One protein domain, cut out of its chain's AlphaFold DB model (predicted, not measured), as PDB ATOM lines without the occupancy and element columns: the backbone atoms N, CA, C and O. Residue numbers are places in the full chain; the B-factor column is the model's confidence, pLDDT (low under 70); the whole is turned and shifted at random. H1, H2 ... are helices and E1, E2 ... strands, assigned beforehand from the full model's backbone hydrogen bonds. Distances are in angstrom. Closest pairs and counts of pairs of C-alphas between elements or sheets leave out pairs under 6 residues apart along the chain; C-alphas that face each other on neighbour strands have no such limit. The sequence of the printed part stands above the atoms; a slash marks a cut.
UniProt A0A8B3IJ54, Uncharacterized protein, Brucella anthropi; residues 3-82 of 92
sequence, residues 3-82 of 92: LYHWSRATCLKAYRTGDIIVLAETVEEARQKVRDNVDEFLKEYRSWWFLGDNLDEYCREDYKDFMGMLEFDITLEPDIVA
ATOM      1  N   LEU A   3     250.660 272.853 201.588       91.50
ATOM      2  CA  LEU A   3     249.330 272.400 201.953       91.50
ATOM      3  C   LEU A   3     248.651 271.790 200.727       91.50
ATOM      4  O   LEU A   3     248.518 272.442 199.693       91.50
ATOM      5  N   TYR A   4     248.260 270.531 200.865       93.06
ATOM      6  CA  TYR A   4     247.561 269.739 199.863       93.06
ATOM      7  C   TYR A   4     246.085 269.683 200.227       93.06
ATOM      8  O   TYR A   4     245.742 269.368 201.368       93.06
ATOM      9  N   HIS A   5     245.223 270.007 199.269       92.94
ATOM     10  CA  HIS A   5     243.789 270.148 199.487       92.94
ATOM     11  C   HIS A   5     243.004 269.341 198.455       92.94
ATOM     12  O   HIS A   5     243.067 269.606 197.258       92.94
ATOM     13  N   TRP A   6     242.232 268.365 198.928       93.44
ATOM     14  CA  TRP A   6     241.218 267.677 198.132       93.44
ATOM     15  C   TRP A   6     239.854 268.277 198.474       93.44
ATOM     16  O   TRP A   6     239.187 267.852 199.420       93.44
ATOM     17  N   SER A   7     239.455 269.294 197.706       85.75
ATOM     18  CA  SER A   7     238.334 270.208 197.992       85.75
ATOM     19  C   SER A   7     236.924 269.623 197.837       85.75
ATOM     20  O   SER A   7     235.929 270.346 197.916       85.75
ATOM     21  N   ARG A   8     236.810 268.321 197.543       83.31
ATOM     22  CA  ARG A   8     235.539 267.624 197.286       83.31
ATOM     23  C   ARG A   8     235.632 266.130 197.581       83.31
ATOM     24  O   ARG A   8     235.138 265.339 196.779       83.31
ATOM     25  N   ALA A   9     236.250 265.751 198.696       87.06
ATOM     26  CA  ALA A   9     236.393 264.345 199.055       87.06
ATOM     27  C   ALA A   9     235.014 263.670 199.131       87.06
ATOM     28  O   ALA A   9     234.148 264.022 199.941       87.06
ATOM     29  N   THR A  10     234.791 262.727 198.224       89.44
ATOM     30  CA  THR A  10     233.559 261.960 198.089       89.44
ATOM     31  C   THR A  10     233.309 261.116 199.330       89.44
ATOM     32  O   THR A  10     232.168 261.062 199.786       89.44
ATOM     33  N   CYS A  11     234.356 260.552 199.940       90.00
ATOM     34  CA  CYS A  11     234.249 259.775 201.176       90.00
ATOM     35  C   CYS A  11     233.639 260.579 202.340       90.00
ATOM     36  O   CYS A  11     232.993 260.016 203.223       90.00
ATOM     37  N   LEU A  12     233.766 261.911 202.323       89.12
ATOM     38  CA  LEU A  12     233.233 262.798 203.359       89.12
ATOM     39  C   LEU A  12     231.810 263.309 203.066       89.12
ATOM     40  O   LEU A  12     231.202 263.961 203.923       89.12
ATOM     41  N   LYS A  13     231.232 262.998 201.896       81.81
ATOM     42  CA  LYS A  13     229.869 263.407 201.514       81.81
ATOM     43  C   LYS A  13     228.802 262.532 202.178       81.81
ATOM     44  O   LYS A  13     228.188 261.689 201.539       81.81
ATOM     45  N   ALA A  14     228.533 262.782 203.456       63.75
ATOM     46  CA  ALA A  14     227.353 262.223 204.129       63.75
ATOM     47  C   ALA A  14     226.203 263.244 204.252       63.75
ATOM     48  O   ALA A  14     225.059 262.919 203.966       63.75
ATOM     49  N   TYR A  15     226.509 264.489 204.641       50.31
ATOM     50  CA  TYR A  15     225.519 265.572 204.831       50.31
ATOM     51  C   TYR A  15     226.033 266.965 204.419       50.31
ATOM     52  O   TYR A  15     225.272 267.927 204.380       50.31
ATOM     53  N   ARG A  16     227.332 267.078 204.115       59.84
ATOM     54  CA  ARG A  16     228.027 268.276 203.625       59.84
ATOM     55  C   ARG A  16     229.258 267.843 202.832       59.84
ATOM     56  O   ARG A  16     229.735 266.726 203.025       59.84
ATOM     57  N   THR A  17     229.763 268.696 201.948       68.94
ATOM     58  CA  THR A  17     231.089 268.497 201.349       68.94
ATOM     59  C   THR A  17     232.145 268.606 202.442       68.94
ATOM     60  O   THR A  17     232.105 269.543 203.239       68.94
ATOM     61  N   GLY A  18     233.036 267.619 202.510       83.50
ATOM     62  CA  GLY A  18     234.209 267.652 203.370       83.50
ATOM     63  C   GLY A  18     235.470 267.758 202.529       83.50
ATOM     64  O   GLY A  18     235.525 267.236 201.413       83.50
ATOM     65  N   ASP A  19     236.471 268.405 203.104       89.56
ATOM     66  CA  ASP A  19     237.764 268.624 202.476       89.56
ATOM     67  C   ASP A  19     238.816 267.816 203.227       89.56
ATOM     68  O   ASP A  19     238.826 267.796 204.460       89.56
ATOM     69  N   ILE A  20     239.723 267.176 202.490       92.25
ATOM     70  CA  ILE A  20     240.932 266.596 203.079       92.25
ATOM     71  C   ILE A  20     242.042 267.625 202.893       92.25
ATOM     72  O   ILE A  20     242.355 268.003 201.764       92.25
ATOM     73  N   ILE A  21     242.613 268.102 203.997       92.19
ATOM     74  CA  ILE A  21     243.673 269.114 203.999       92.19
ATOM     75  C   ILE A  21     244.867 268.559 204.764       92.19
ATOM     76  O   ILE A  21     244.740 268.202 205.934       92.19
ATOM     77  N   VAL A  22     246.029 268.490 204.116       93.88
ATOM     78  CA  VAL A  22     247.236 267.893 204.699       93.88
ATOM     79  C   VAL A  22     248.456 268.761 204.444       93.88
ATOM     80  O   VAL A  22     248.679 269.248 203.340       93.88
ATOM     81  N   LEU A  23     249.283 268.918 205.475       93.00
ATOM     82  CA  LEU A  23     250.564 269.609 205.408       93.00
ATOM     83  C   LEU A  23     251.696 268.578 205.263       93.00
ATOM     84  O   LEU A  23     251.872 267.716 206.131       93.00
ATOM     85  N   ALA A  24     252.454 268.644 204.170       94.00
ATOM     86  CA  ALA A  24     253.518 267.681 203.857       94.00
ATOM     87  C   ALA A  24     254.605 268.292 202.956       94.00
ATOM     88  O   ALA A  24     254.421 269.377 202.403       94.00
ATOM     89  N   GLU A  25     255.750 267.629 202.807       93.12
ATOM     90  CA  GLU A  25     256.789 268.036 201.851       93.12
ATOM     91  C   GLU A  25     256.452 267.608 200.418       93.12
ATOM     92  O   GLU A  25     256.742 268.347 199.476       93.12
ATOM     93  N   THR A  26     255.795 266.455 200.250       94.69
ATOM     94  CA  THR A  26     255.368 265.926 198.944       94.69
ATOM     95  C   THR A  26     253.908 265.472 198.948       94.69
ATOM     96  O   THR A  26     253.309 265.252 200.004       94.69
ATOM     97  N   VAL A  27     253.326 265.294 197.755       95.12
ATOM     98  CA  VAL A  27     251.955 264.781 197.619       95.12
ATOM     99  C   VAL A  27     251.857 263.321 198.070       95.12
ATOM    100  O   VAL A  27     250.867 262.923 198.675       95.12
ATOM    101  N   GLU A  28     252.899 262.517 197.852       96.75
ATOM    102  CA  GLU A  28     252.974 261.137 198.337       96.75
ATOM    103  C   GLU A  28     252.975 261.076 199.865       96.75
ATOM    104  O   GLU A  28     252.253 260.263 200.443       96.75
ATOM    105  N   GLU A  29     253.733 261.957 200.523       96.81
ATOM    106  CA  GLU A  29     253.720 262.070 201.982       96.81
ATOM    107  C   GLU A  29     252.340 262.526 202.479       96.81
ATOM    108  O   GLU A  29     251.831 261.979 203.457       96.81
ATOM    109  N   ALA A  30     251.695 263.471 201.784       96.00
ATOM    110  CA  ALA A  30     250.340 263.896 202.118       96.00
ATOM    111  C   ALA A  30     249.345 262.727 202.052       96.00
ATOM    112  O   ALA A  30     248.609 262.498 203.009       96.00
ATOM    113  N   ARG A  31     249.368 261.941 200.968       97.25
ATOM    114  CA  ARG A  31     248.534 260.736 200.807       97.25
ATOM    115  C   ARG A  31     248.786 259.722 201.921       97.25
ATOM    116  O   ARG A  31     247.834 259.172 202.465       97.25
ATOM    117  N   GLN A  32     250.050 259.482 202.275       97.81
ATOM    118  CA  GLN A  32     250.389 258.543 203.343       97.81
ATOM    119  C   GLN A  32     249.856 259.014 204.699       97.81
ATOM    120  O   GLN A  32     249.233 258.229 205.404       97.81
ATOM    121  N   LYS A  33     249.985 260.307 205.023       97.56
ATOM    122  CA  LYS A  33     249.405 260.877 206.247       97.56
ATOM    123  C   LYS A  33     247.893 260.682 206.321       97.56
ATOM    124  O   LYS A  33     247.395 260.370 207.396       97.56
ATOM    125  N   VAL A  34     247.165 260.828 205.210       97.19
ATOM    126  CA  VAL A  34     245.720 260.535 205.191       97.19
ATOM    127  C   VAL A  34     245.466 259.080 205.576       97.19
ATOM    128  O   VAL A  34     244.659 258.825 206.465       97.19
ATOM    129  N   ARG A  35     246.181 258.132 204.958       97.12
ATOM    130  CA  ARG A  35     246.037 256.695 205.248       97.12
ATOM    131  C   ARG A  35     246.367 256.350 206.694       97.12
ATOM    132  O   ARG A  35     245.658 255.560 207.298       97.12
ATOM    133  N   ASP A  36     247.409 256.958 207.250       97.44
ATOM    134  CA  ASP A  36     247.858 256.664 208.613       97.44
ATOM    135  C   ASP A  36     246.891 257.205 209.681       97.44
ATOM    136  O   ASP A  36     246.856 256.682 210.791       97.44
ATOM    137  N   ASN A  37     246.110 258.245 209.359       96.50
ATOM    138  CA  ASN A  37     245.241 258.939 210.322       96.50
ATOM    139  C   ASN A  37     243.738 258.693 210.098       96.50
ATOM    140  O   ASN A  37     242.921 259.112 210.918       96.50
ATOM    141  N   VAL A  38     243.342 258.030 209.005       94.56
ATOM    142  CA  VAL A  38     241.920 257.819 208.688       94.56
ATOM    143  C   VAL A  38     241.197 257.005 209.760       94.56
ATOM    144  O   VAL A  38     240.071 257.342 210.114       94.56
ATOM    145  N   ASP A  39     241.834 255.978 210.321       92.50
ATOM    146  CA  ASP A  39     241.209 255.132 211.340       92.50
ATOM    147  C   ASP A  39     240.907 255.924 212.613       92.50
ATOM    148  O   ASP A  39     239.840 255.762 213.204       92.50
ATOM    149  N   GLU A  40     241.815 256.813 213.021       93.19
ATOM    150  CA  GLU A  40     241.604 257.697 214.169       93.19
ATOM    151  C   GLU A  40     240.458 258.680 213.899       93.19
ATOM    152  O   GLU A  40     239.540 258.795 214.711       93.19
ATOM    153  N   PHE A  41     240.438 259.290 212.710       93.25
ATOM    154  CA  PHE A  41     239.325 260.126 212.265       93.25
ATOM    155  C   PHE A  41     237.987 259.366 212.289       93.25
ATOM    156  O   PHE A  41     236.983 259.873 212.794       93.25
ATOM    157  N   LEU A  42     237.941 258.136 211.777       93.19
ATOM    158  CA  LEU A  42     236.721 257.330 211.780       93.19
ATOM    159  C   LEU A  42     236.308 256.952 213.204       93.19
ATOM    160  O   LEU A  42     235.126 257.029 213.525       93.19
ATOM    161  N   LYS A  43     237.245 256.618 214.091       92.88
ATOM    162  CA  LYS A  43     236.934 256.365 215.504       92.88
ATOM    163  C   LYS A  43     236.380 257.605 216.210       92.88
ATOM    164  O   LYS A  43     235.531 257.455 217.082       92.88
ATOM    165  N   GLU A  44     236.801 258.809 215.832       92.00
ATOM    166  CA  GLU A  44     236.296 260.062 216.411       92.00
ATOM    167  C   GLU A  44     234.908 260.445 215.862       92.00
ATOM    168  O   GLU A  44     233.976 260.700 216.627       92.00
ATOM    169  N   TYR A  45     234.737 260.451 214.537       89.44
ATOM    170  CA  TYR A  45     233.544 261.002 213.869       89.44
ATOM    171  C   TYR A  45     232.513 259.951 213.432       89.44
ATOM    172  O   TYR A  45     231.380 260.295 213.073       89.44
ATOM    173  N   ARG A  46     232.899 258.675 213.444       90.38
ATOM    174  CA  ARG A  46     232.084 257.487 213.141       90.38
ATOM    175  C   ARG A  46     232.263 256.428 214.231       90.38
ATOM    176  O   ARG A  46     232.261 255.239 213.940       90.38
ATOM    177  N   SER A  47     232.401 256.845 215.491       92.50
ATOM    178  CA  SER A  47     232.669 255.951 216.630       92.50
ATOM    179  C   SER A  47     231.716 254.753 216.725       92.50
ATOM    180  O   SER A  47     232.132 253.672 217.123       92.50
ATOM    181  N   TRP A  48     230.458 254.908 216.293       92.31
ATOM    182  CA  TRP A  48     229.452 253.838 216.255       92.31
ATOM    183  C   TRP A  48     229.739 252.721 215.239       92.31
ATOM    184  O   TRP A  48     229.056 251.705 215.271       92.31
ATOM    185  N   TRP A  49     230.717 252.888 214.344       94.19
ATOM    186  CA  TRP A  49     231.225 251.808 213.493       94.19
ATOM    187  C   TRP A  49     232.126 250.837 214.256       94.19
ATOM    188  O   TRP A  49     232.442 249.773 213.731       94.19
ATOM    189  N   PHE A  50     232.558 251.180 215.471       94.25
ATOM    190  CA  PHE A  50     233.535 250.413 216.232       94.25
ATOM    191  C   PHE A  50     232.958 249.943 217.574       94.25
ATOM    192  O   PHE A  50     232.355 250.706 218.330       94.25
ATOM    193  N   LEU A  51     233.197 248.676 217.908       90.81
ATOM    194  CA  LEU A  51     232.966 248.093 219.227       90.81
ATOM    195  C   LEU A  51     234.310 248.011 219.961       90.81
ATOM    196  O   LEU A  51     235.063 247.039 219.840       90.81
ATOM    197  N   GLY A  52     234.631 249.073 220.702       87.94
ATOM    198  CA  GLY A  52     235.980 249.279 221.230       87.94
ATOM    199  C   GLY A  52     236.951 249.567 220.085       87.94
ATOM    200  O   GLY A  52     236.726 250.488 219.311       87.94
ATOM    201  N   ASP A  53     238.005 248.762 219.956       86.94
ATOM    202  CA  ASP A  53     238.979 248.892 218.862       86.94
ATOM    203  C   ASP A  53     238.629 248.090 217.604       86.94
ATOM    204  O   ASP A  53     239.327 248.197 216.596       86.94
ATOM    205  N   ASN A  54     237.565 247.290 217.645       93.12
ATOM    206  CA  ASN A  54     237.199 246.410 216.542       93.12
ATOM    207  C   ASN A  54     236.084 247.022 215.699       93.12
ATOM    208  O   ASN A  54     235.117 247.548 216.241       93.12
ATOM    209  N   LEU A  55     236.185 246.885 214.379       94.81
ATOM    210  CA  LEU A  55     235.119 247.260 213.456       94.81
ATOM    211  C   LEU A  55     233.887 246.361 213.666       94.81
ATOM    212  O   LEU A  55     234.002 245.130 213.623       94.81
ATOM    213  N   ASP A  56     232.724 246.980 213.880       94.88
ATOM    214  CA  ASP A  56     231.432 246.304 213.992       94.88
ATOM    215  C   ASP A  56     231.114 245.573 212.678       94.88
ATOM    216  O   ASP A  56     231.308 246.104 211.582       94.88
ATOM    217  N   GLU A  57     230.627 244.335 212.778       94.81
ATOM    218  CA  GLU A  57     230.240 243.526 211.624       94.81
ATOM    219  C   GLU A  57     229.166 244.207 210.769       94.81
ATOM    220  O   GLU A  57     229.252 244.143 209.540       94.81
ATOM    221  N   TYR A  58     228.223 244.917 211.393       95.31
ATOM    222  CA  TYR A  58     227.158 245.634 210.692       95.31
ATOM    223  C   TYR A  58     227.660 246.857 209.913       95.31
ATOM    224  O   TYR A  58     226.980 247.306 208.998       95.31
ATOM    225  N   CYS A  59     228.848 247.374 210.239       95.06
ATOM    226  CA  CYS A  59     229.435 248.556 209.598       95.06
ATOM    227  C   CYS A  59     230.583 248.217 208.635       95.06
ATOM    228  O   CYS A  59     231.225 249.119 208.098       95.06
ATOM    229  N   ARG A  60     230.864 246.929 208.385       95.06
ATOM    230  CA  ARG A  60     231.966 246.508 207.498       95.06
ATOM    231  C   ARG A  60     231.801 246.974 206.057       95.06
ATOM    232  O   ARG A  60     232.798 247.321 205.427       95.06
ATOM    233  N   GLU A  61     230.578 246.945 205.535       96.25
ATOM    234  CA  GLU A  61     230.295 247.402 204.171       96.25
ATOM    235  C   GLU A  61     230.472 248.920 204.066       96.25
ATOM    236  O   GLU A  61     231.254 249.368 203.233       96.25
ATOM    237  N   ASP A  62     229.888 249.687 204.992       94.12
ATOM    238  CA  ASP A  62     230.052 251.146 205.053       94.12
ATOM    239  C   ASP A  62     231.526 251.562 205.172       94.12
ATOM    240  O   ASP A  62     231.989 252.472 204.482       94.12
ATOM    241  N   TYR A  63     232.288 250.875 206.029       94.75
ATOM    242  CA  TYR A  63     233.720 251.107 206.191       94.75
ATOM    243  C   TYR A  63     234.486 250.828 204.898       94.75
ATOM    244  O   TYR A  63     235.309 251.634 204.468       94.75
ATOM    245  N   LYS A  64     234.208 249.693 204.249       95.81
ATOM    246  CA  LYS A  64     234.845 249.326 202.983       95.81
ATOM    247  C   LYS A  64     234.532 250.345 201.888       95.81
ATOM    248  O   LYS A  64     235.440 250.724 201.149       95.81
ATOM    249  N   ASP A  65     233.285 250.790 201.799       95.06
ATOM    250  CA  ASP A  65     232.854 251.784 200.820       95.06
ATOM    251  C   ASP A  65     233.525 253.134 201.081       95.06
ATOM    252  O   ASP A  65     234.066 253.742 200.155       95.06
ATOM    253  N   PHE A  66     233.590 253.565 202.345       95.06
ATOM    254  CA  PHE A  66     234.315 254.771 202.741       95.06
ATOM    255  C   PHE A  66     235.791 254.703 202.344       95.06
ATOM    256  O   PHE A  66     236.296 255.630 201.713       95.06
ATOM    257  N   MET A  67     236.475 253.603 202.667       95.94
ATOM    258  CA  MET A  67     237.893 253.421 202.341       95.94
ATOM    259  C   MET A  67     238.130 253.361 200.829       95.94
ATOM    260  O   MET A  67     239.105 253.923 200.335       95.94
ATOM    261  N   GLY A  68     237.218 252.742 200.076       96.12
ATOM    262  CA  GLY A  68     237.261 252.740 198.615       96.12
ATOM    263  C   GLY A  68     237.122 254.144 198.023       96.12
ATOM    264  O   GLY A  68     237.886 254.514 197.130       96.12
ATOM    265  N   MET A  69     236.188 254.946 198.540       95.31
ATOM    266  CA  MET A  69     236.024 256.344 198.128       95.31
ATOM    267  C   MET A  69     237.224 257.201 198.528       95.31
ATOM    268  O   MET A  69     237.676 258.005 197.723       95.31
ATOM    269  N   LEU A  70     237.767 257.004 199.732       95.56
ATOM    270  CA  LEU A  70     238.932 257.739 200.215       95.56
ATOM    271  C   LEU A  70     240.142 257.501 199.317       95.56
ATOM    272  O   LEU A  70     240.792 258.460 198.912       95.56
ATOM    273  N   GLU A  71     240.431 256.240 198.988       96.19
ATOM    274  CA  GLU A  71     241.547 255.914 198.103       96.19
ATOM    275  C   GLU A  71     241.356 256.513 196.714       96.19
ATOM    276  O   GLU A  71     242.295 257.068 196.145       96.19
ATOM    277  N   PHE A  72     240.132 256.481 196.187       95.12
ATOM    278  CA  PHE A  72     239.828 257.186 194.951       95.12
ATOM    279  C   PHE A  72     240.102 258.692 195.082       95.12
ATOM    280  O   PHE A  72     240.849 259.242 194.272       95.12
ATOM    281  N   ASP A  73     239.578 259.349 196.118       94.94
ATOM    282  CA  ASP A  73     239.731 260.791 196.323       94.94
ATOM    283  C   ASP A  73     241.209 261.210 196.414       94.94
ATOM    284  O   ASP A  73     241.614 262.160 195.747       94.94
ATOM    285  N   ILE A  74     242.043 260.484 197.170       95.56
ATOM    286  CA  ILE A  74     243.460 260.848 197.351       95.56
ATOM    287  C   ILE A  74     244.350 260.492 196.149       95.56
ATOM    288  O   ILE A  74     245.487 260.968 196.059       95.56
ATOM    289  N   THR A  75     243.863 259.667 195.211       94.75
ATOM    290  CA  THR A  75     244.551 259.439 193.924       94.75
ATOM    291  C   THR A  75     244.384 260.595 192.950       94.75
ATOM    292  O   THR A  75     245.221 260.756 192.060       94.75
ATOM    293  N   LEU A  76     243.357 261.426 193.138       93.94
ATOM    294  CA  LEU A  76     243.194 262.654 192.375       93.94
ATOM    295  C   LEU A  76     244.315 263.643 192.717       93.94
ATOM    296  O   LEU A  76     244.878 263.632 193.818       93.94
ATOM    297  N   GLU A  77     244.639 264.501 191.752       93.62
ATOM    298  CA  GLU A  77     245.600 265.582 191.952       93.62
ATOM    299  C   GLU A  77     245.006 266.613 192.932       93.62
ATOM    300  O   GLU A  77     243.921 267.135 192.656       93.62
ATOM    301  N   PRO A  78     245.659 266.889 194.076       93.31
ATOM    302  CA  PRO A  78     245.198 267.907 195.011       93.31
ATOM    303  C   PRO A  78     245.499 269.319 194.513       93.31
ATOM    304  O   PRO A  78     246.475 269.564 193.801       93.31
ATOM    305  N   ASP A  79     244.735 270.279 195.018       91.44
ATOM    306  CA  ASP A  79     245.114 271.681 194.951       91.44
ATOM    307  C   ASP A  79     246.341 271.909 195.861       91.44
ATOM    308  O   ASP A  79     246.353 271.512 197.031       91.44
ATOM    309  N   ILE A  80     247.396 272.536 195.325       89.62
ATOM    310  CA  ILE A  80     248.630 272.832 196.069       89.62
ATOM    311  C   ILE A  80     248.629 274.305 196.470       89.62
ATOM    312  O   ILE A  80     248.787 275.199 195.637       89.62
ATOM    313  N   VAL A  81     248.519 274.568 197.769       83.56
ATOM    314  CA  VAL A  81     248.615 275.920 198.323       83.56
ATOM    315  C   VAL A  81     250.055 276.177 198.761       83.56
ATOM    316  O   VAL A  81     250.480 275.819 199.861       83.56
ATOM    317  N   ALA A  82     250.821 276.810 197.870       69.31
ATOM    318  CA  ALA A  82     252.242 277.107 198.072       69.31
ATOM    319  C   ALA A  82     252.509 278.276 199.043       69.31
ATOM    320  O   ALA A  82     253.631 278.448 199.510       69.31
TER     321      ALA A  82
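Overview. This is residues 3 to 82 of the 92 residues of an uncharacterized protein of Brucella anthropi (UniProt A0A8B3IJ54). Two long helices, H1 and H2, run side by side over one face of a small sheet and reach past it to a long link. The 80 printed residues hold E1, E2, H1, H2, E3; the antiparallel sheet runs E2, E1, E3. The mixed whole is compact, radius of gyration of the C-alphas 13.1 A, spanning 41 by 23 by 17 A.

Along the chain. Find E1, residues 3 to 9, from C-alpha 3 at (249.330, 272.400, 201.953), then E2, residues 18 to 24, and E3, residues 79 to 81, ending with C-alpha 81 at (248.615, 275.920, 198.323). H1, residues 27 to 45, spans 24.8 A; H2, residues 57 to 75, 27.8 A.

Arrangement. In hairpin E1 and E2, N 4 and O 22 are 2.8 A apart; toward E3, N 5 and O 79, 2.9 A. H1 is on the sheet, height 5.5 A; H2 is on the same face. H1 and H2 are close but not clearly touching, C-alphas Arg 31 and Ile 74 at 6.1 A. Each helix has 13 of 15 O i to N i+4 pairs within hydrogen-bond range.

Size, cuts and confidence. The printed part has no cut; residues 14 to 17 and 82 are under 70.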